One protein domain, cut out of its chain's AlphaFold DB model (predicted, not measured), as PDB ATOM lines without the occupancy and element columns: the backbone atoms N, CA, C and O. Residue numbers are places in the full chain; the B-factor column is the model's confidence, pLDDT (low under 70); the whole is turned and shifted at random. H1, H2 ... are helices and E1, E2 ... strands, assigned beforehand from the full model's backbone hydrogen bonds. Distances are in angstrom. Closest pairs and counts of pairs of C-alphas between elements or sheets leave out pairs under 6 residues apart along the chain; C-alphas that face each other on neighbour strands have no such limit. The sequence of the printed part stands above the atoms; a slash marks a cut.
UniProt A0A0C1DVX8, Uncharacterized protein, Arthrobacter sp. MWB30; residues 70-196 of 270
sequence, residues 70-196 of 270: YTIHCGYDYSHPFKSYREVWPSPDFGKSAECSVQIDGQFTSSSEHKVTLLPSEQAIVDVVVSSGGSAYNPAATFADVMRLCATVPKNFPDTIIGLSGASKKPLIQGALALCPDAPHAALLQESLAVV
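AT A GLANCE: This is residues 70 to 196 of the 270 residues of an uncharacterized protein of Arthrobacter sp. MWB30 (UniProt A0A0C1DVX8). Helix H3 runs through the middle, between a small two-stranded sheet, E1 and E2, on one side and helices H2 and H5 on the other. H2, H5 and H6 stand side by side in a row, neighbours running opposite ways, and H3 crosses H2 and H5; short H1 packs on one end of H3, and short H4 packs on H6. The printed part has 127 residues, in the order E1 H1 E2 H2 H3 H4 H5 H6, with the sheet order E1 - E2, antiparallel. The class is mostly helix, though under half of the residues are in named elements. The whole is compact, with a radius of gyration of the C-alphas of 13.6 A and spans of 37 by 33 by 27 A.

IN THESE COORDINATES: Begin at C-alpha 70, at (33.315, -25.684, -5.078), where E1 starts; it runs over residues 70 to 74, 12.9 A. H1 is residues 85 to 88, 5.4 A, and E2 is residues 100 to 104, 13.4 A. H2 takes residues 120 to 131, 16.2 A. Find C-alpha 139 at (33.137, -18.486, -18.655); from there H3 runs 18.4 A to residue 151. H4 is residues 157 to 160, 5.2 A, and H5 residues 170 to 179, 14.2 A. H6, residues 186 to 194, 13.3 A, ends at C-alpha 194, (33.777, -39.931, -32.288).

HOW THE PARTS SIT: Look first at H3, with H5 one of two hubs. H3 and H5 touch at Val 146 and Ala 176, closest C-alphas 5.1 A, and are about perpendicular, only just, at 73 degrees. With its residues 139 to 143 alone H3 touches H2, Val 126 to Phe 143, C-alphas 5.8 A, about perpendicular at 89 degrees. With residues 147 to 151 alone it touches H1, at the C-alphas of Tyr 85 and Ala 151, 4.3 A. The closest C-alphas of E2 and H3 are those of Val 102 and Ala 144, 5.7 A; E1 and H3 are near each other, with 10 pairs of C-alphas within 10 A. Antiparallel E1 and E2, at 168 degrees, have N 101 and O 73 at 2.7 A and N 103 and O 71 at 2.8 A, within hydrogen-bond range. H2, with residues 125 to 130 alone, touches H5 at Val 129 and Pro 171, C-alphas 4.8 A, a shallow tilt of 30 degrees, opposite ways. H5 and H6, a helical hairpin, touch at Lys 170 and Leu 193, C-alphas 5.9 A, a shallow tilt of 30 degrees, opposite ways. H4 touches H6 at Pro 158 and Ser 192, C-alphas 5.2 A. In H3 and H5 every O i to N i+4 pair is within hydrogen-bond range, in H2 7 of 8 and in H6 4 of 5; H1 and H4 are too short for such a pair.

THE WHOLE: The C-alphas farthest apart, those of Ser 79 and Val 196, are 37.0 A from each other. The printed part has no cut. The links H1 to E2 and E2 to H2 are long. Confidence is under 70 at residues 76 to 77, 97 to 98, 111 to 114 and 164 to 166; the mean pLDDT of the printed part is 88.0.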
ATOM      1  N   TYR A  70      34.343 -24.952  -4.353       94.81
ATOM      2  CA  TYR A  70      33.315 -25.684  -5.078       94.81
ATOM      3  C   TYR A  70      32.316 -26.321  -4.126       94.81
ATOM      4  O   TYR A  70      32.678 -26.926  -3.113       94.81
ATOM      5  N   THR A  71      31.049 -26.232  -4.509       94.19
ATOM      6  CA  THR A  71      29.988 -27.057  -3.942       94.19
ATOM      7  C   THR A  71      29.271 -27.734  -5.098       94.19
ATOM      8  O   THR A  71      28.727 -27.062  -5.973       94.19
ATOM      9  N   ILE A  72      29.311 -29.063  -5.123       92.31
ATOM     10  CA  ILE A  72      28.701 -29.883  -6.166       92.31
ATOM     11  C   ILE A  72      27.562 -30.676  -5.546       92.31
ATOM     12  O   ILE A  72      27.755 -31.339  -4.532       92.31
ATOM     13  N   HIS A  73      26.393 -30.644  -6.170       90.38
ATOM     14  CA  HIS A  73      25.274 -31.506  -5.801       90.38
ATOM     15  C   HIS A  73      24.926 -32.376  -6.993       90.38
ATOM     16  O   HIS A  73      24.698 -31.848  -8.078       90.38
ATOM     17  N   CYS A  74      24.871 -33.686  -6.801       87.62
ATOM     18  CA  CYS A  74      24.458 -34.631  -7.829       87.62
ATOM     19  C   CYS A  74      23.209 -35.363  -7.344       87.62
ATOM     20  O   CYS A  74      23.126 -35.734  -6.180       87.62
ATOM     21  N   GLY A  75      22.232 -35.549  -8.230       77.31
ATOM     22  CA  GLY A  75      20.970 -36.204  -7.882       77.31
ATOM     23  C   GLY A  75      19.853 -35.232  -7.514       77.31
ATOM     24  O   GLY A  75      19.981 -34.016  -7.640       77.31
ATOM     25  N   TYR A  76      18.708 -35.794  -7.124       67.44
ATOM     26  CA  TYR A  76      17.459 -35.042  -6.969       67.44
ATOM     27  C   TYR A  76      17.275 -34.404  -5.592       67.44
ATOM     28  O   TYR A  76      16.551 -33.419  -5.487       67.44
ATOM     29  N   ASP A  77      17.880 -34.958  -4.540       67.88
ATOM     30  CA  ASP A  77      17.612 -34.520  -3.166       67.88
ATOM     31  C   ASP A  77      18.531 -33.387  -2.680       67.88
ATOM     32  O   ASP A  77      18.252 -32.793  -1.639       67.88
ATOM     33  N   TYR A  78      19.595 -33.061  -3.433       71.12
ATOM     34  CA  TYR A  78      20.602 -32.034  -3.114       71.12
ATOM     35  C   TYR A  78      21.190 -32.143  -1.692       71.12
ATOM     36  O   TYR A  78      21.840 -31.212  -1.212       71.12
ATOM     37  N   SER A  79      21.005 -33.279  -1.020       70.38
ATOM     38  CA  SER A  79      21.223 -33.418   0.422       70.38
ATOM     39  C   SER A  79      22.696 -33.595   0.791       70.38
ATOM     40  O   SER A  79      23.092 -33.356   1.936       70.38
ATOM     41  N   HIS A  80      23.526 -33.955  -0.190       78.81
ATOM     42  CA  HIS A  80      24.939 -34.259  -0.008       78.81
ATOM     43  C   HIS A  80      25.812 -33.370  -0.905       78.81
ATOM     44  O   HIS A  80      26.033 -33.693  -2.072       78.81
ATOM     45  N   PRO A  81      26.292 -32.218  -0.391       90.31
ATOM     46  CA  PRO A  81      27.254 -31.396  -1.108       90.31
ATOM     47  C   PRO A  81      28.637 -32.056  -1.117       90.31
ATOM     48  O   PRO A  81      29.170 -32.414  -0.067       90.31
ATOM     49  N   PHE A  82      29.251 -32.118  -2.291       92.38
ATOM     50  CA  PHE A  82      30.640 -32.521  -2.493       92.38
ATOM     51  C   PHE A  82      31.526 -31.287  -2.694       92.38
ATOM     52  O   PHE A  82      31.101 -30.299  -3.303       92.38
ATOM     53  N   LYS A  83      32.771 -31.336  -2.214       93.69
ATOM     54  CA  LYS A  83      33.767 -30.262  -2.397       93.69
ATOM     55  C   LYS A  83      34.608 -30.429  -3.658       93.69
ATOM     56  O   LYS A  83      35.306 -29.508  -4.078       93.69
ATOM     57  N   SER A  84      34.510 -31.588  -4.300       93.06
ATOM     58  CA  SER A  84      35.191 -31.891  -5.553       93.06
ATOM     59  C   SER A  84      34.395 -32.901  -6.369       93.06
ATOM     60  O   SER A  84      33.731 -33.772  -5.811       93.06
ATOM     61  N   TYR A  85      34.528 -32.851  -7.697       93.44
ATOM     62  CA  TYR A  85      33.945 -33.864  -8.583       93.44
ATOM     63  C   TYR A  85      34.476 -35.270  -8.265       93.44
ATOM     64  O   TYR A  85      33.790 -36.255  -8.506       93.44
ATOM     65  N   ARG A  86      35.675 -35.369  -7.672       94.94
ATOM     66  CA  ARG A  86      36.303 -36.639  -7.277       94.94
ATOM     67  C   ARG A  86      35.582 -37.329  -6.127       94.94
ATOM     68  O   ARG A  86      35.595 -38.550  -6.051       94.94
ATOM     69  N   GLU A  87      34.955 -36.557  -5.244       93.88
ATOM     70  CA  GLU A  87      34.188 -37.103  -4.119       93.88
ATOM     71  C   GLU A  87      32.861 -37.719  -4.579       93.88
ATOM     72  O   GLU A  87      32.304 -38.560  -3.879       93.88
ATOM     73  N   VAL A  88      32.392 -37.358  -5.780       92.44
ATOM     74  CA  VAL A  88      31.204 -37.956  -6.404       92.44
ATOM     75  C   VAL A  88      31.488 -39.388  -6.851       92.44
ATOM     76  O   VAL A  88      30.624 -40.241  -6.730       92.44
ATOM     77  N   TRP A  89      32.694 -39.694  -7.337       93.62
ATOM     78  CA  TRP A  89      33.019 -41.003  -7.922       93.62
ATOM     79  C   TRP A  89      32.805 -42.213  -6.996       93.62
ATOM     80  O   TRP A  89      32.273 -43.217  -7.470       93.62
ATOM     81  N   PRO A  90      33.182 -42.175  -5.701       93.31
ATOM     82  CA  PRO A  90      32.853 -43.248  -4.764       93.31
ATOM     83  C   PRO A  90      31.429 -43.144  -4.191       93.31
ATOM     84  O   PRO A  90      31.038 -44.005  -3.401       93.31
ATOM     85  N   SER A  91      30.666 -42.095  -4.522       89.06
ATOM     86  CA  SER A  91      29.344 -41.863  -3.945       89.06
ATOM     87  C   SER A  91      28.260 -42.709  -4.631       89.06
ATOM     88  O   SER A  91      28.388 -43.098  -5.796       89.06
ATOM     89  N   PRO A  92      27.134 -42.976  -3.945       86.31
ATOM     90  CA  PRO A  92      25.983 -43.636  -4.552       86.31
ATOM     91  C   PRO A  92      25.332 -42.865  -5.709       86.31
ATOM     92  O   PRO A  92      24.500 -43.467  -6.394       86.31
ATOM     93  N   ASP A  93      25.657 -41.583  -5.903       83.56
ATOM     94  CA  ASP A  93      25.076 -40.711  -6.935       83.56
ATOM     95  C   ASP A  93      25.770 -40.861  -8.292       83.56
ATOM     96  O   ASP A  93      25.180 -40.553  -9.336       83.56
ATOM     97  N   PHE A  94      26.998 -41.391  -8.293       87.50
ATOM     98  CA  PHE A  94      27.764 -41.635  -9.507       87.50
ATOM     99  C   PHE A  94      26.995 -42.527 -10.493       87.50
ATOM    100  O   PHE A  94      26.510 -43.611 -10.159       87.50
ATOM    101  N   GLY A  95      26.859 -42.058 -11.735       76.69
ATOM    102  CA  GLY A  95      26.159 -42.752 -12.817       76.69
ATOM    103  C   GLY A  95      24.633 -42.858 -12.668       76.69
ATOM    104  O   GLY A  95      23.991 -43.386 -13.580       76.69
ATOM    105  N   LYS A  96      24.041 -42.377 -11.560       70.88
ATOM    106  CA  LYS A  96      22.583 -42.378 -11.331       70.88
ATOM    107  C   LYS A  96      21.925 -41.047 -11.663       70.88
ATOM    108  O   LYS A  96      20.811 -41.036 -12.181       70.88
ATOM    109  N   SER A  97      22.580 -39.932 -11.348       61.31
ATOM    110  CA  SER A  97      22.015 -38.611 -11.606       61.31
ATOM    111  C   SER A  97      22.277 -38.176 -13.043       61.31
ATOM    112  O   SER A  97      23.426 -38.150 -13.484       61.31
ATOM    113  N   ALA A  98      21.221 -37.775 -13.755       60.47
ATOM    114  CA  ALA A  98      21.354 -37.146 -15.067       60.47
ATOM    115  C   ALA A  98      21.986 -35.747 -14.981       60.47
ATOM    116  O   ALA A  98      22.548 -35.273 -15.965       60.47
ATOM    117  N   GLU A  99      21.911 -35.088 -13.818       73.62
ATOM    118  CA  GLU A  99      22.340 -33.702 -13.664       73.62
ATOM    119  C   GLU A  99      22.985 -33.475 -12.293       73.62
ATOM    120  O   GLU A  99      22.368 -33.697 -11.251       73.62
ATOM    121  N   CYS A 100      24.238 -33.021 -12.303       87.88
ATOM    122  CA  CYS A 100      24.835 -32.340 -11.160       87.88
ATOM    123  C   CYS A 100      24.633 -30.830 -11.298       87.88
ATOM    124  O   CYS A 100      24.457 -30.329 -12.408       87.88
ATOM    125  N   SER A 101      24.729 -30.098 -10.199       89.12
ATOM    126  CA  SER A 101      24.882 -28.647 -10.161       89.12
ATOM    127  C   SER A 101      26.222 -28.304  -9.519       89.12
ATOM    128  O   SER A 101      26.717 -29.050  -8.675       89.12
ATOM    129  N   VAL A 102      26.825 -27.196  -9.945       91.94
ATOM    130  CA  VAL A 102      28.113 -26.723  -9.432       91.94
ATOM    131  C   VAL A 102      27.956 -25.260  -9.052       91.94
ATOM    132  O   VAL A 102      27.517 -24.441  -9.860       91.94
ATOM    133  N   GLN A 103      28.322 -24.946  -7.817       92.31
ATOM    134  CA  GLN A 103      28.514 -23.586  -7.340       92.31
ATOM    135  C   GLN A 103      30.005 -23.304  -7.206       92.31
ATOM    136  O   GLN A 103      30.773 -24.176  -6.790       92.31
ATOM    137  N   ILE A 104      30.388 -22.070  -7.514       93.19
ATOM    138  CA  ILE A 104      31.744 -21.554  -7.333       93.19
ATOM    139  C   ILE A 104      31.634 -20.350  -6.400       93.19
ATOM    140  O   ILE A 104      30.811 -19.467  -6.635       93.19
ATOM    141  N   ASP A 105      32.399 -20.351  -5.309       91.62
ATOM    142  CA  ASP A 105      32.304 -19.361  -4.226       91.62
ATOM    143  C   ASP A 105      30.869 -19.202  -3.679       91.62
ATOM    144  O   ASP A 105      30.418 -18.105  -3.347       91.62
ATOM    145  N   GLY A 106      30.117 -20.309  -3.624       89.19
ATOM    146  CA  GLY A 106      28.726 -20.338  -3.152       89.19
ATOM    147  C   GLY A 106      27.693 -19.756  -4.127       89.19
ATOM    148  O   GLY A 106      26.528 -19.620  -3.761       89.19
ATOM    149  N   GLN A 107      28.087 -19.421  -5.359       89.19
ATOM    150  CA  GLN A 107      27.198 -18.843  -6.367       89.19
ATOM    151  C   GLN A 107      26.927 -19.832  -7.501       89.19
ATOM    152  O   GLN A 107      27.837 -20.497  -8.003       89.19
ATOM    153  N   PHE A 108      25.667 -19.908  -7.937       86.06
ATOM    154  CA  PHE A 108      25.310 -20.613  -9.165       86.06
ATOM    155  C   PHE A 108      25.771 -19.806 -10.378       86.06
ATOM    156  O   PHE A 108      25.443 -18.629 -10.534       86.06
ATOM    157  N   THR A 109      26.493 -20.467 -11.273       80.62
ATOM    158  CA  THR A 109      27.126 -19.825 -12.429       80.62
ATOM    159  C   THR A 109      26.163 -19.562 -13.590       80.62
ATOM    160  O   THR A 109      26.523 -18.869 -14.539       80.62
ATOM    161  N   SER A 110      24.924 -20.064 -13.518       70.31
ATOM    162  CA  SER A 110      23.891 -19.900 -14.549       70.31
ATOM    163  C   SER A 110      23.226 -18.519 -14.562       70.31
ATOM    164  O   SER A 110      22.612 -18.159 -15.565       70.31
ATOM    165  N   SER A 111      23.340 -17.730 -13.487       64.44
ATOM    166  CA  SER A 111      22.739 -16.392 -13.426       64.44
ATOM    167  C   SER A 111      23.705 -15.323 -13.945       64.44
ATOM    168  O   SER A 111      24.842 -15.229 -13.491       64.44
ATOM    169  N   SER A 112      23.244 -14.470 -14.865       61.41
ATOM    170  CA  SER A 112      24.010 -13.313 -15.365       61.41
ATOM    171  C   SER A 112      24.228 -12.218 -14.312       61.41
ATOM    172  O   SER A 112      24.999 -11.288 -14.539       61.41
ATOM    173  N   GLU A 113      23.533 -12.309 -13.179       61.50
ATOM    174  CA  GLU A 113      23.603 -11.358 -12.063       61.50
ATOM    175  C   GLU A 113      24.833 -11.586 -11.172       61.50
ATOM    176  O   GLU A 113      25.331 -10.650 -10.549       61.50
ATOM    177  N   HIS A 114      25.368 -12.809 -11.162       65.56
ATOM    178  CA  HIS A 114      26.453 -13.231 -10.283       65.56
ATOM    179  C   HIS A 114      27.741 -13.438 -11.084       65.56
ATOM    180  O   HIS A 114      27.941 -14.457 -11.746       65.56
ATOM    181  N   LYS A 115      28.637 -12.442 -11.044       74.50
ATOM    182  CA  LYS A 115      29.954 -12.529 -11.687       74.50
ATOM    183  C   LYS A 115      30.924 -13.295 -10.794       74.50
ATOM    184  O   LYS A 115      31.575 -12.716  -9.930       74.50
ATOM    185  N   VAL A 116      31.037 -14.594 -11.040       89.00
ATOM    186  CA  VAL A 116      32.116 -15.414 -10.485       89.00
ATOM    187  C   VAL A 116      33.412 -15.108 -11.239       89.00
ATOM    188  O   VAL A 116      33.474 -15.238 -12.462       89.00
ATOM    189  N   THR A 117      34.457 -14.720 -10.507       91.38
ATOM    190  CA  THR A 117      35.802 -14.531 -11.067       91.38
ATOM    191  C   THR A 117      36.526 -15.866 -11.109       91.38
ATOM    192  O   THR A 117      36.707 -16.497 -10.066       91.38
ATOM    193  N   LEU A 118      36.966 -16.282 -12.297       92.94
ATOM    194  CA  LEU A 118      37.745 -17.504 -12.463       92.94
ATOM    195  C   LEU A 118      39.206 -17.322 -12.033       92.94
ATOM    196  O   LEU A 118      39.825 -16.283 -12.267       92.94
ATOM    197  N   LEU A 119      39.766 -18.372 -11.444       94.88
ATOM    198  CA  LEU A 119      41.199 -18.539 -11.250       94.88
ATOM    199  C   LEU A 119      41.877 -18.815 -12.604       94.88
ATOM    200  O   LEU A 119      41.250 -19.388 -13.498       94.88
ATOM    201  N   PRO A 120      43.181 -18.516 -12.758       95.94
ATOM    202  CA  PRO A 120      43.900 -18.783 -14.006       95.94
ATOM    203  C   PRO A 120      43.824 -20.246 -14.470       95.94
ATOM    204  O   PRO A 120      43.697 -20.512 -15.661       95.94
ATOM    205  N   SER A 121      43.851 -21.202 -13.536       94.44
ATOM    206  CA  SER A 121      43.715 -22.630 -13.848       94.44
ATOM    207  C   SER A 121      42.316 -23.008 -14.338       94.44
ATOM    208  O   SER A 121      42.184 -23.908 -15.158       94.44
ATOM    209  N   GLU A 122      41.273 -22.330 -13.855       96.06
ATOM    210  CA  GLU A 122      39.894 -22.539 -14.310       96.06
ATOM    211  C   GLU A 122      39.696 -21.925 -15.701       96.06
ATOM    212  O   GLU A 122      39.123 -22.555 -16.589       96.06
ATOM    213  N   GLN A 123      40.244 -20.724 -15.918       97.12
ATOM    214  CA  GLN A 123      40.208 -20.052 -17.214       97.12
ATOM    215  C   GLN A 123      40.924 -20.867 -18.298       97.12
ATOM    216  O   GLN A 123      40.391 -21.002 -19.394       97.12
ATOM    217  N   ALA A 124      42.058 -21.497 -17.981       98.19
ATOM    218  CA  ALA A 124      42.764 -22.361 -18.927       98.19
ATOM    219  C   ALA A 124      41.882 -23.513 -19.456       98.19
ATOM    220  O   ALA A 124      41.988 -23.889 -20.622       98.19
ATOM    221  N   ILE A 125      40.975 -24.050 -18.633       98.19
ATOM    222  CA  ILE A 125      40.012 -25.072 -19.069       98.19
ATOM    223  C   ILE A 125      38.931 -24.470 -19.970       98.19
ATOM    224  O   ILE A 125      38.555 -25.085 -20.968       98.19
ATOM    225  N   VAL A 126      38.455 -23.259 -19.670       97.44
ATOM    226  CA  VAL A 126      37.539 -22.538 -20.569       97.44
ATOM    227  C   VAL A 126      38.202 -22.287 -21.926       97.44
ATOM    228  O   VAL A 126      37.559 -22.471 -22.957       97.44
ATOM    229  N   ASP A 127      39.491 -21.957 -21.955       98.00
ATOM    230  CA  ASP A 127      40.231 -21.721 -23.200       98.00
ATOM    231  C   ASP A 127      40.338 -22.999 -24.059       98.00
ATOM    232  O   ASP A 127      40.238 -22.936 -25.290       98.00
ATOM    233  N   VAL A 128      40.445 -24.182 -23.436       98.12
ATOM    234  CA  VAL A 128      40.330 -25.479 -24.136       98.12
ATOM    235  C   VAL A 128      38.947 -25.641 -24.774       98.12
ATOM    236  O   VAL A 128      38.839 -26.059 -25.929       98.12
ATOM    237  N   VAL A 129      37.882 -25.270 -24.060       97.12
ATOM    238  CA  VAL A 129      36.514 -25.332 -24.596       97.12
ATOM    239  C   VAL A 129      36.349 -24.373 -25.781       97.12
ATOM    240  O   VAL A 129      35.810 -24.760 -26.817       97.12
ATOM    241  N   VAL A 130      36.841 -23.137 -25.670       96.38
ATOM    242  CA  VAL A 130      36.732 -22.116 -26.728       96.38
ATOM    243  C   VAL A 130      37.531 -22.498 -27.969       96.38
ATOM    244  O   VAL A 130      37.003 -22.434 -29.077       96.38
ATOM    245  N   SER A 131      38.782 -22.937 -27.800       96.25
ATOM    246  CA  SER A 131      39.626 -23.389 -28.920       96.25
ATOM    247  C   SER A 131      39.039 -24.601 -29.649       96.25
ATOM    248  O   SER A 131      39.317 -24.812 -30.828       96.25
ATOM    249  N   SER A 132      38.165 -25.343 -28.973       92.56
ATOM    250  CA  SER A 132      37.408 -26.461 -29.525       92.56
ATOM    251  C   SER A 132      36.071 -26.066 -30.177       92.56
ATOM    252  O   SER A 132      35.306 -26.937 -30.585       92.56
ATOM    253  N   GLY A 133      35.764 -24.769 -30.277       89.94
ATOM    254  CA  GLY A 133      34.525 -24.256 -30.876       89.94
ATOM    255  C   GLY A 133      33.357 -24.093 -29.897       89.94
ATOM    256  O   GLY A 133      32.219 -23.916 -30.328       89.94
ATOM    257  N   GLY A 134      33.610 -24.170 -28.588       90.75
ATOM    258  CA  GLY A 134      32.629 -23.863 -27.547       90.75
ATOM    259  C   GLY A 134      32.494 -22.361 -27.259       90.75
ATOM    260  O   GLY A 134      33.204 -21.527 -27.815       90.75
ATOM    261  N   SER A 135      31.569 -22.005 -26.364       88.12
ATOM    262  CA  SER A 135      31.277 -20.610 -26.005       88.12
ATOM    263  C   SER A 135      31.993 -20.161 -24.726       88.12
ATOM    264  O   SER A 135      32.040 -20.898 -23.740       88.12
ATOM    265  N   ALA A 136      32.462 -18.910 -24.719       88.38
ATOM    266  CA  ALA A 136      32.908 -18.177 -23.528       88.38
ATOM    267  C   ALA A 136      31.959 -17.027 -23.149       88.38
ATOM    268  O   ALA A 136      32.360 -16.100 -22.453       88.38
ATOM    269  N   TYR A 137      30.698 -17.068 -23.597       89.31
ATOM    270  CA  TYR A 137      29.709 -16.043 -23.240       89.31
ATOM    271  C   TYR A 137      29.564 -15.884 -21.718       89.31
ATOM    272  O   TYR A 137      29.496 -14.768 -21.209       89.31
ATOM    273  N   ASN A 138      29.573 -17.006 -20.993       91.00
ATOM    274  CA  ASN A 138      29.659 -17.038 -19.539       91.00
ATOM    275  C   ASN A 138      30.749 -18.046 -19.128       91.00
ATOM    276  O   ASN A 138      30.451 -19.233 -18.987       91.00
ATOM    277  N   PRO A 139      32.009 -17.602 -18.953       92.88
ATOM    278  CA  PRO A 139      33.137 -18.486 -18.655       92.88
ATOM    279  C   PRO A 139      32.939 -19.318 -17.388       92.88
ATOM    280  O   PRO A 139      33.298 -20.492 -17.362       92.88
ATOM    281  N   ALA A 140      32.330 -18.740 -16.349       93.12
ATOM    282  CA  ALA A 140      32.064 -19.456 -15.106       93.12
ATOM    283  C   ALA A 140      31.019 -20.563 -15.292       93.12
ATOM    284  O   ALA A 140      31.184 -21.652 -14.743       93.12
ATOM    285  N   ALA A 141      29.978 -20.321 -16.095       92.25
ATOM    286  CA  ALA A 141      29.030 -21.367 -16.478       92.25
ATOM    287  C   ALA A 141      29.713 -22.457 -17.309       92.25
ATOM    288  O   ALA A 141      29.561 -23.633 -16.998       92.25
ATOM    289  N   THR A 142      30.533 -22.074 -18.291       93.75
ATOM    290  CA  THR A 142      31.299 -23.023 -19.110       93.75
ATOM    291  C   THR A 142      32.200 -23.909 -18.247       93.75
ATOM    292  O   THR A 142      32.195 -25.130 -18.399       93.75
ATOM    293  N   PHE A 143      32.942 -23.325 -17.301       95.50
ATOM    294  CA  PHE A 143      33.788 -24.089 -16.384       95.50
ATOM    295  C   PHE A 143      32.964 -25.000 -15.458       95.50
ATOM    296  O   PHE A 143      33.310 -26.166 -15.264       95.50
ATOM    297  N   ALA A 144      31.842 -24.507 -14.930       94.12
ATOM    298  CA  ALA A 144      30.923 -25.312 -14.131       94.12
ATOM    299  C   ALA A 144      30.349 -26.498 -14.927       94.12
ATOM    300  O   ALA A 144      30.266 -27.601 -14.392       94.12
ATOM    301  N   ASP A 145      30.011 -26.320 -16.205       93.06
ATOM    302  CA  ASP A 145      29.546 -27.406 -17.071       93.06
ATOM    303  C   ASP A 145      30.631 -28.458 -17.327       93.06
ATOM    304  O   ASP A 145      30.347 -29.657 -17.296       93.06
ATOM    305  N   VAL A 146      31.891 -28.039 -17.476       95.94
ATOM    306  CA  VAL A 146      33.027 -28.968 -17.514       95.94
ATOM    307  C   VAL A 146      33.147 -29.751 -16.199       95.94
ATOM    308  O   VAL A 146      33.264 -30.977 -16.216       95.94
ATOM    309  N   MET A 147      33.041 -29.076 -15.051       95.56
ATOM    310  CA  MET A 147      33.058 -29.720 -13.730       95.56
ATOM    311  C   MET A 147      31.911 -30.730 -13.555       95.56
ATOM    312  O   MET A 147      32.113 -31.794 -12.968       95.56
ATOM    313  N   ARG A 148      30.719 -30.445 -14.102       93.06
ATOM    314  CA  ARG A 148      29.578 -31.381 -14.105       93.06
ATOM    315  C   ARG A 148      29.902 -32.644 -14.895       93.06
ATOM    316  O   ARG A 148      29.650 -33.738 -14.397       93.06
ATOM    317  N   LEU A 149      30.512 -32.502 -16.076       94.00
ATOM    318  CA  LEU A 149      30.970 -33.649 -16.864       94.00
ATOM    319  C   LEU A 149      32.054 -34.451 -16.140       94.00
ATOM    320  O   LEU A 149      32.077 -35.667 -16.280       94.00
ATOM    321  N   CYS A 150      32.912 -33.815 -15.340       95.81
ATOM    322  CA  CYS A 150      33.882 -34.522 -14.499       95.81
ATOM    323  C   CYS A 150      33.240 -35.303 -13.346       95.81
ATOM    324  O   CYS A 150      33.753 -36.354 -12.957       95.81
ATOM    325  N   ALA A 151      32.131 -34.809 -12.793       94.19
ATOM    326  CA  ALA A 151      31.451 -35.439 -11.666       94.19
ATOM    327  C   ALA A 151      30.783 -36.759 -12.066       94.19
ATOM    328  O   ALA A 151      31.059 -37.796 -11.468       94.19
ATOM    329  N   THR A 152      29.928 -36.734 -13.088       91.88
ATOM    330  CA  THR A 152      29.267 -37.929 -13.628       91.88
ATOM    331  C   THR A 152      28.564 -37.599 -14.941       91.88
ATOM    332  O   THR A 152      28.163 -36.461 -15.184       91.88
ATOM    333  N   VAL A 153      28.344 -38.616 -15.769       89.12
ATOM    334  CA  VAL A 153      27.454 -38.550 -16.933       89.12
ATOM    335  C   VAL A 153      26.478 -39.731 -16.910       89.12
ATOM    336  O   VAL A 153      26.823 -40.793 -16.382       89.12
ATOM    337  N   PRO A 154      25.257 -39.591 -17.454       83.88
ATOM    338  CA  PRO A 154      24.351 -40.727 -17.570       83.88
ATOM    339  C   PRO A 154      24.890 -41.745 -18.587       83.88
ATOM    340  O   PRO A 154      25.631 -41.400 -19.505       83.88
ATOM    341  N   LYS A 155      24.494 -43.018 -18.473       80.38
ATOM    342  CA  LYS A 155      24.984 -44.083 -19.377       80.38
ATOM    343  C   LYS A 155      24.672 -43.828 -20.856       80.38
ATOM    344  O   LYS A 155      25.439 -44.228 -21.720       80.38
ATOM    345  N   ASN A 156      23.569 -43.143 -21.141       80.38
ATOM    346  CA  ASN A 156      23.166 -42.731 -22.485       80.38
ATOM    347  C   ASN A 156      23.726 -41.351 -22.880       80.38
ATOM    348  O   ASN A 156      23.187 -40.698 -23.767       80.38
ATOM    349  N   PHE A 157      24.794 -40.870 -22.235       85.31
ATOM    350  CA  PHE A 157      25.397 -39.575 -22.554       85.31
ATOM    351  C   PHE A 157      25.732 -39.370 -24.044       85.31
ATOM    352  O   PHE A 157      25.424 -38.277 -24.535       85.31
ATOM    353  N   PRO A 158      26.234 -40.379 -24.796       83.44
ATOM    354  CA  PRO A 158      26.417 -40.277 -26.247       83.44
ATOM    355  C   PRO A 158      25.149 -39.873 -27.021       83.44
ATOM    356  O   PRO A 158      25.232 -39.294 -28.106       83.44
ATOM    357  N   ASP A 159      23.958 -40.137 -26.476       79.62
ATOM    358  CA  ASP A 159      22.664 -39.738 -27.049       79.62
ATOM    359  C   ASP A 159      22.308 -38.278 -26.830       79.62
ATOM    360  O   ASP A 159      21.470 -37.735 -27.541       79.62
ATOM    361  N   THR A 160      23.020 -37.615 -25.929       82.19
ATOM    362  CA  THR A 160      22.780 -36.222 -25.547       82.19
ATOM    363  C   THR A 160      23.867 -35.269 -26.042       82.19
ATOM    364  O   THR A 160      23.916 -34.119 -25.604       82.19
ATOM    365  N   ILE A 161      24.770 -35.744 -26.911       85.31
ATOM    366  CA  ILE A 161      25.922 -34.971 -27.405       85.31
ATOM    367  C   ILE A 161      25.497 -33.744 -28.188       85.31
ATOM    368  O   ILE A 161      26.171 -32.721 -28.123       85.31
ATOM    369  N   ILE A 162      24.370 -33.829 -28.879       82.88
ATOM    370  CA  ILE A 162      23.713 -32.673 -29.466       82.88
ATOM    371  C   ILE A 162      22.614 -32.239 -28.500       82.88
ATOM    372  O   ILE A 162      21.731 -33.026 -28.158       82.88
ATOM    373  N   GLY A 163      22.723 -31.010 -27.994       70.38
ATOM    374  CA  GLY A 163      21.711 -30.404 -27.137       70.38
ATOM    375  C   GLY A 163      20.459 -30.000 -27.920       70.38
ATOM    376  O   GLY A 163      20.470 -29.949 -29.145       70.38
ATOM    377  N   LEU A 164      19.395 -29.637 -27.199       61.53
ATOM    378  CA  LEU A 164      18.100 -29.227 -27.772       61.53
ATOM    379  C   LEU A 164      18.174 -27.995 -28.694       61.53
ATOM    380  O   LEU A 164      17.251 -27.747 -29.456       61.53
ATOM    381  N   SER A 165      19.245 -27.204 -28.605       64.12
ATOM    382  CA  SER A 165      19.507 -26.051 -29.474       64.12
ATOM    383  C   SER A 165      20.365 -26.387 -30.703       64.12
ATOM    384  O   SER A 165      20.803 -25.480 -31.409       64.12
ATOM    385  N   GLY A 166      20.695 -27.666 -30.912       67.88
ATOM    386  CA  GLY A 166      21.675 -28.114 -31.902       67.88
ATOM    387  C   GLY A 166      23.134 -27.891 -31.484       67.88
ATOM    388  O   GLY A 166      24.051 -28.259 -32.217       67.88
ATOM    389  N   ALA A 167      23.380 -27.317 -30.301       75.25
ATOM    390  CA  ALA A 167      24.728 -27.099 -29.790       75.25
ATOM    391  C   ALA A 167      25.410 -28.427 -29.423       75.25
ATOM    392  O   ALA A 167      24.872 -29.240 -28.668       75.25
ATOM    393  N   SER A 168      26.625 -28.624 -29.931       85.94
ATOM    394  CA  SER A 168      27.449 -29.791 -29.620       85.94
ATOM    395  C   SER A 168      28.083 -29.673 -28.232       85.94
ATOM    396  O   SER A 168      28.679 -28.650 -27.898       85.94
ATOM    397  N   LYS A 169      28.026 -30.750 -27.442       90.81
ATOM    398  CA  LYS A 169      28.728 -30.883 -26.153       90.81
ATOM    399  C   LYS A 169      30.200 -31.288 -26.303       90.81
ATOM    400  O   LYS A 169      30.910 -31.326 -25.302       90.81
ATOM    401  N   LYS A 170      30.687 -31.576 -27.518       92.69
ATOM    402  CA  LYS A 170      32.085 -31.994 -27.756       92.69
ATOM    403  C   LYS A 170      33.137 -31.016 -27.200       92.69
ATOM    404  O   LYS A 170      34.060 -31.500 -26.549       92.69
ATOM    405  N   PRO A 171      32.980 -29.682 -27.328       94.81
ATOM    406  CA  PRO A 171      33.930 -28.744 -26.731       94.81
ATOM    407  C   PRO A 171      34.001 -28.862 -25.203       94.81
ATOM    408  O   PRO A 171      35.083 -28.818 -24.623       94.81
ATOM    409  N   LEU A 172      32.857 -29.082 -24.539       95.06
ATOM    410  CA  LEU A 172      32.806 -29.311 -23.091       95.06
ATOM    411  C   LEU A 172      33.465 -30.639 -22.706       95.06
ATOM    412  O   LEU A 172      34.163 -30.701 -21.700       95.06
ATOM    413  N   ILE A 173      33.292 -31.685 -23.521       95.88
ATOM    414  CA  ILE A 173      33.988 -32.962 -23.331       95.88
ATOM    415  C   ILE A 173      35.506 -32.772 -23.401       95.88
ATOM    416  O   ILE A 173      36.216 -33.309 -22.557       95.88
ATOM    417  N   GLN A 174      36.010 -31.999 -24.365       97.38
ATOM    418  CA  GLN A 174      37.445 -31.705 -24.465       97.38
ATOM    419  C   GLN A 174      37.953 -30.954 -23.229       97.38
ATOM    420  O   GLN A 174      38.997 -31.316 -22.690       97.38
ATOM    421  N   GLY A 175      37.183 -29.986 -22.720       97.75
ATOM    422  CA  GLY A 175      37.472 -29.343 -21.435       97.75
ATOM    423  C   GLY A 175      37.502 -30.335 -20.265       97.75
ATOM    424  O   GLY A 175      38.415 -30.291 -19.443       97.75
ATOM    425  N   ALA A 176      36.552 -31.272 -20.209       97.62
ATOM    426  CA  ALA A 176      36.493 -32.292 -19.160       97.62
ATOM    427  C   ALA A 176      37.682 -33.254 -19.235       97.62
ATOM    428  O   ALA A 176      38.330 -33.495 -18.225       97.62
ATOM    429  N   LEU A 177      38.041 -33.735 -20.424       97.94
ATOM    430  CA  LEU A 177      39.211 -34.596 -20.611       97.94
ATOM    431  C   LEU A 177      40.530 -33.877 -20.281       97.94
ATOM    432  O   LEU A 177      41.477 -34.527 -19.849       97.94
ATOM    433  N   ALA A 178      40.591 -32.549 -20.429       97.94
ATOM    434  CA  ALA A 178      41.729 -31.753 -19.973       97.94
ATOM    435  C   ALA A 178      41.763 -31.583 -18.440       97.94
ATOM    436  O   ALA A 178      42.841 -31.581 -17.848       97.94
ATOM    437  N   LEU A 179      40.601 -31.449 -17.788       97.94
ATOM    438  CA  LEU A 179      40.497 -31.207 -16.344       97.94
ATOM    439  C   LEU A 179      40.565 -32.486 -15.492       97.94
ATOM    440  O   LEU A 179      41.168 -32.490 -14.417       97.94
ATOM    441  N   CYS A 180      39.906 -33.553 -15.934       97.75
ATOM    442  CA  CYS A 180      39.714 -34.804 -15.203       97.75
ATOM    443  C   CYS A 180      39.939 -36.027 -16.117       97.75
ATOM    444  O   CYS A 180      39.034 -36.846 -16.302       97.75
ATOM    445  N   PRO A 181      41.148 -36.189 -16.689       97.19
ATOM    446  CA  PRO A 181      41.456 -37.303 -17.595       97.19
ATOM    447  C   PRO A 181      41.311 -38.687 -16.941       97.19
ATOM    448  O   PRO A 181      41.197 -39.694 -17.631       97.19
ATOM    449  N   ASP A 182      41.321 -38.741 -15.612       97.00
ATOM    450  CA  ASP A 182      41.211 -39.945 -14.795       97.00
ATOM    451  C   ASP A 182      39.792 -40.204 -14.261       97.00
ATOM    452  O   ASP A 182      39.604 -41.089 -13.425       97.00
ATOM    453  N   ALA A 183      38.788 -39.453 -14.728       95.94
ATOM    454  CA  ALA A 183      37.398 -39.731 -14.386       95.94
ATOM    455  C   ALA A 183      37.022 -41.179 -14.776       95.94
ATOM    456  O   ALA A 183      37.367 -41.619 -15.877       95.94
ATOM    457  N   PRO A 184      36.264 -41.930 -13.949       95.69
ATOM    458  CA  PRO A 184      35.928 -43.328 -14.249       95.69
ATOM    459  C   PRO A 184      35.160 -43.522 -15.569       95.69
ATOM    460  O   PRO A 184      35.188 -44.595 -16.164       95.69
ATOM    461  N   HIS A 185      34.484 -42.474 -16.045       93.94
ATOM    462  CA  HIS A 185      33.758 -42.414 -17.316       93.94
ATOM    463  C   HIS A 185      34.508 -41.650 -18.422       93.94
ATOM    464  O   HIS A 185      33.911 -41.334 -19.450       93.94
ATOM    465  N   ALA A 186      35.807 -41.368 -18.265       95.38
ATOM    466  CA  ALA A 186      36.606 -40.680 -19.285       95.38
ATOM    467  C   ALA A 186      36.624 -41.434 -20.627       95.38
ATOM    468  O   ALA A 186      36.556 -40.809 -21.682       95.38
ATOM    469  N   ALA A 187      36.620 -42.773 -20.607       94.19
ATOM    470  CA  ALA A 187      36.504 -43.581 -21.823       94.19
ATOM    471  C   ALA A 187      35.192 -43.302 -22.581       94.19
ATOM    472  O   ALA A 187      35.217 -43.068 -23.786       94.19
ATOM    473  N   LEU A 188      34.062 -43.210 -21.870       91.69
ATOM    474  CA  LEU A 188      32.764 -42.867 -22.462       91.69
ATOM    475  C   LEU A 188      32.762 -41.447 -23.053       91.69
ATOM    476  O   LEU A 188      32.180 -41.208 -24.113       91.69
ATOM    477  N   LEU A 189      33.422 -40.496 -22.385       93.69
ATOM    478  CA  LEU A 189      33.617 -39.141 -22.907       93.69
ATOM    479  C   LEU A 189      34.454 -39.154 -24.197       93.69
ATOM    480  O   LEU A 189      34.076 -38.522 -25.181       93.69
ATOM    481  N   GLN A 190      35.543 -39.922 -24.226       93.56
ATOM    482  CA  GLN A 190      36.397 -40.065 -25.405       93.56
ATOM    483  C   GLN A 190      35.641 -40.692 -26.586       93.56
ATOM    484  O   GLN A 190      35.703 -40.176 -27.701       93.56
ATOM    485  N   GLU A 191      34.886 -41.764 -26.345       90.44
ATOM    486  CA  GLU A 191      34.024 -42.404 -27.348       90.44
ATOM    487  C   GLU A 191      32.980 -41.422 -27.896       90.44
ATOM    488  O   GLU A 191      32.733 -41.359 -29.102       90.44
ATOM    489  N   SER A 192      32.423 -40.579 -27.025       90.50
ATOM    490  CA  SER A 192      31.429 -39.572 -27.402       90.50
ATOM    491  C   SER A 192      31.957 -38.515 -28.382       90.50
ATOM    492  O   SER A 192      31.172 -37.928 -29.131       90.50
ATOM    493  N   LEU A 193      33.272 -38.275 -28.428       90.12
ATOM    494  CA  LEU A 193      33.876 -37.370 -29.412       90.12
ATOM    495  C   LEU A 193      33.820 -37.934 -30.837       90.12
ATOM    496  O   LEU A 193      33.708 -37.156 -31.790       90.12
ATOM    497  N   ALA A 194      33.846 -39.261 -30.989       87.00
ATOM    498  CA  ALA A 194      33.777 -39.931 -32.288       87.00
ATOM    499  C   ALA A 194      32.348 -39.992 -32.852       87.00
ATOM    500  O   ALA A 194      32.161 -40.146 -34.057       87.00
ATOM    501  N   VAL A 195      31.329 -39.831 -32.003       85.75
ATOM    502  CA  VAL A 195      29.926 -39.871 -32.426       85.75
ATOM    503  C   VAL A 195      29.612 -38.680 -33.332       85.75
ATOM    504  O   VAL A 195      29.780 -37.520 -32.945       85.75
ATOM    505  N   VAL A 196      29.131 -38.954 -34.545       88.25
ATOM    506  CA  VAL A 196      28.694 -37.928 -35.500       88.25
ATOM    507  C   VAL A 196      27.172 -37.849 -35.468       88.25
ATOM    508  O   VAL A 196      26.477 -38.776 -35.890       88.25
TER     509      VAL A 196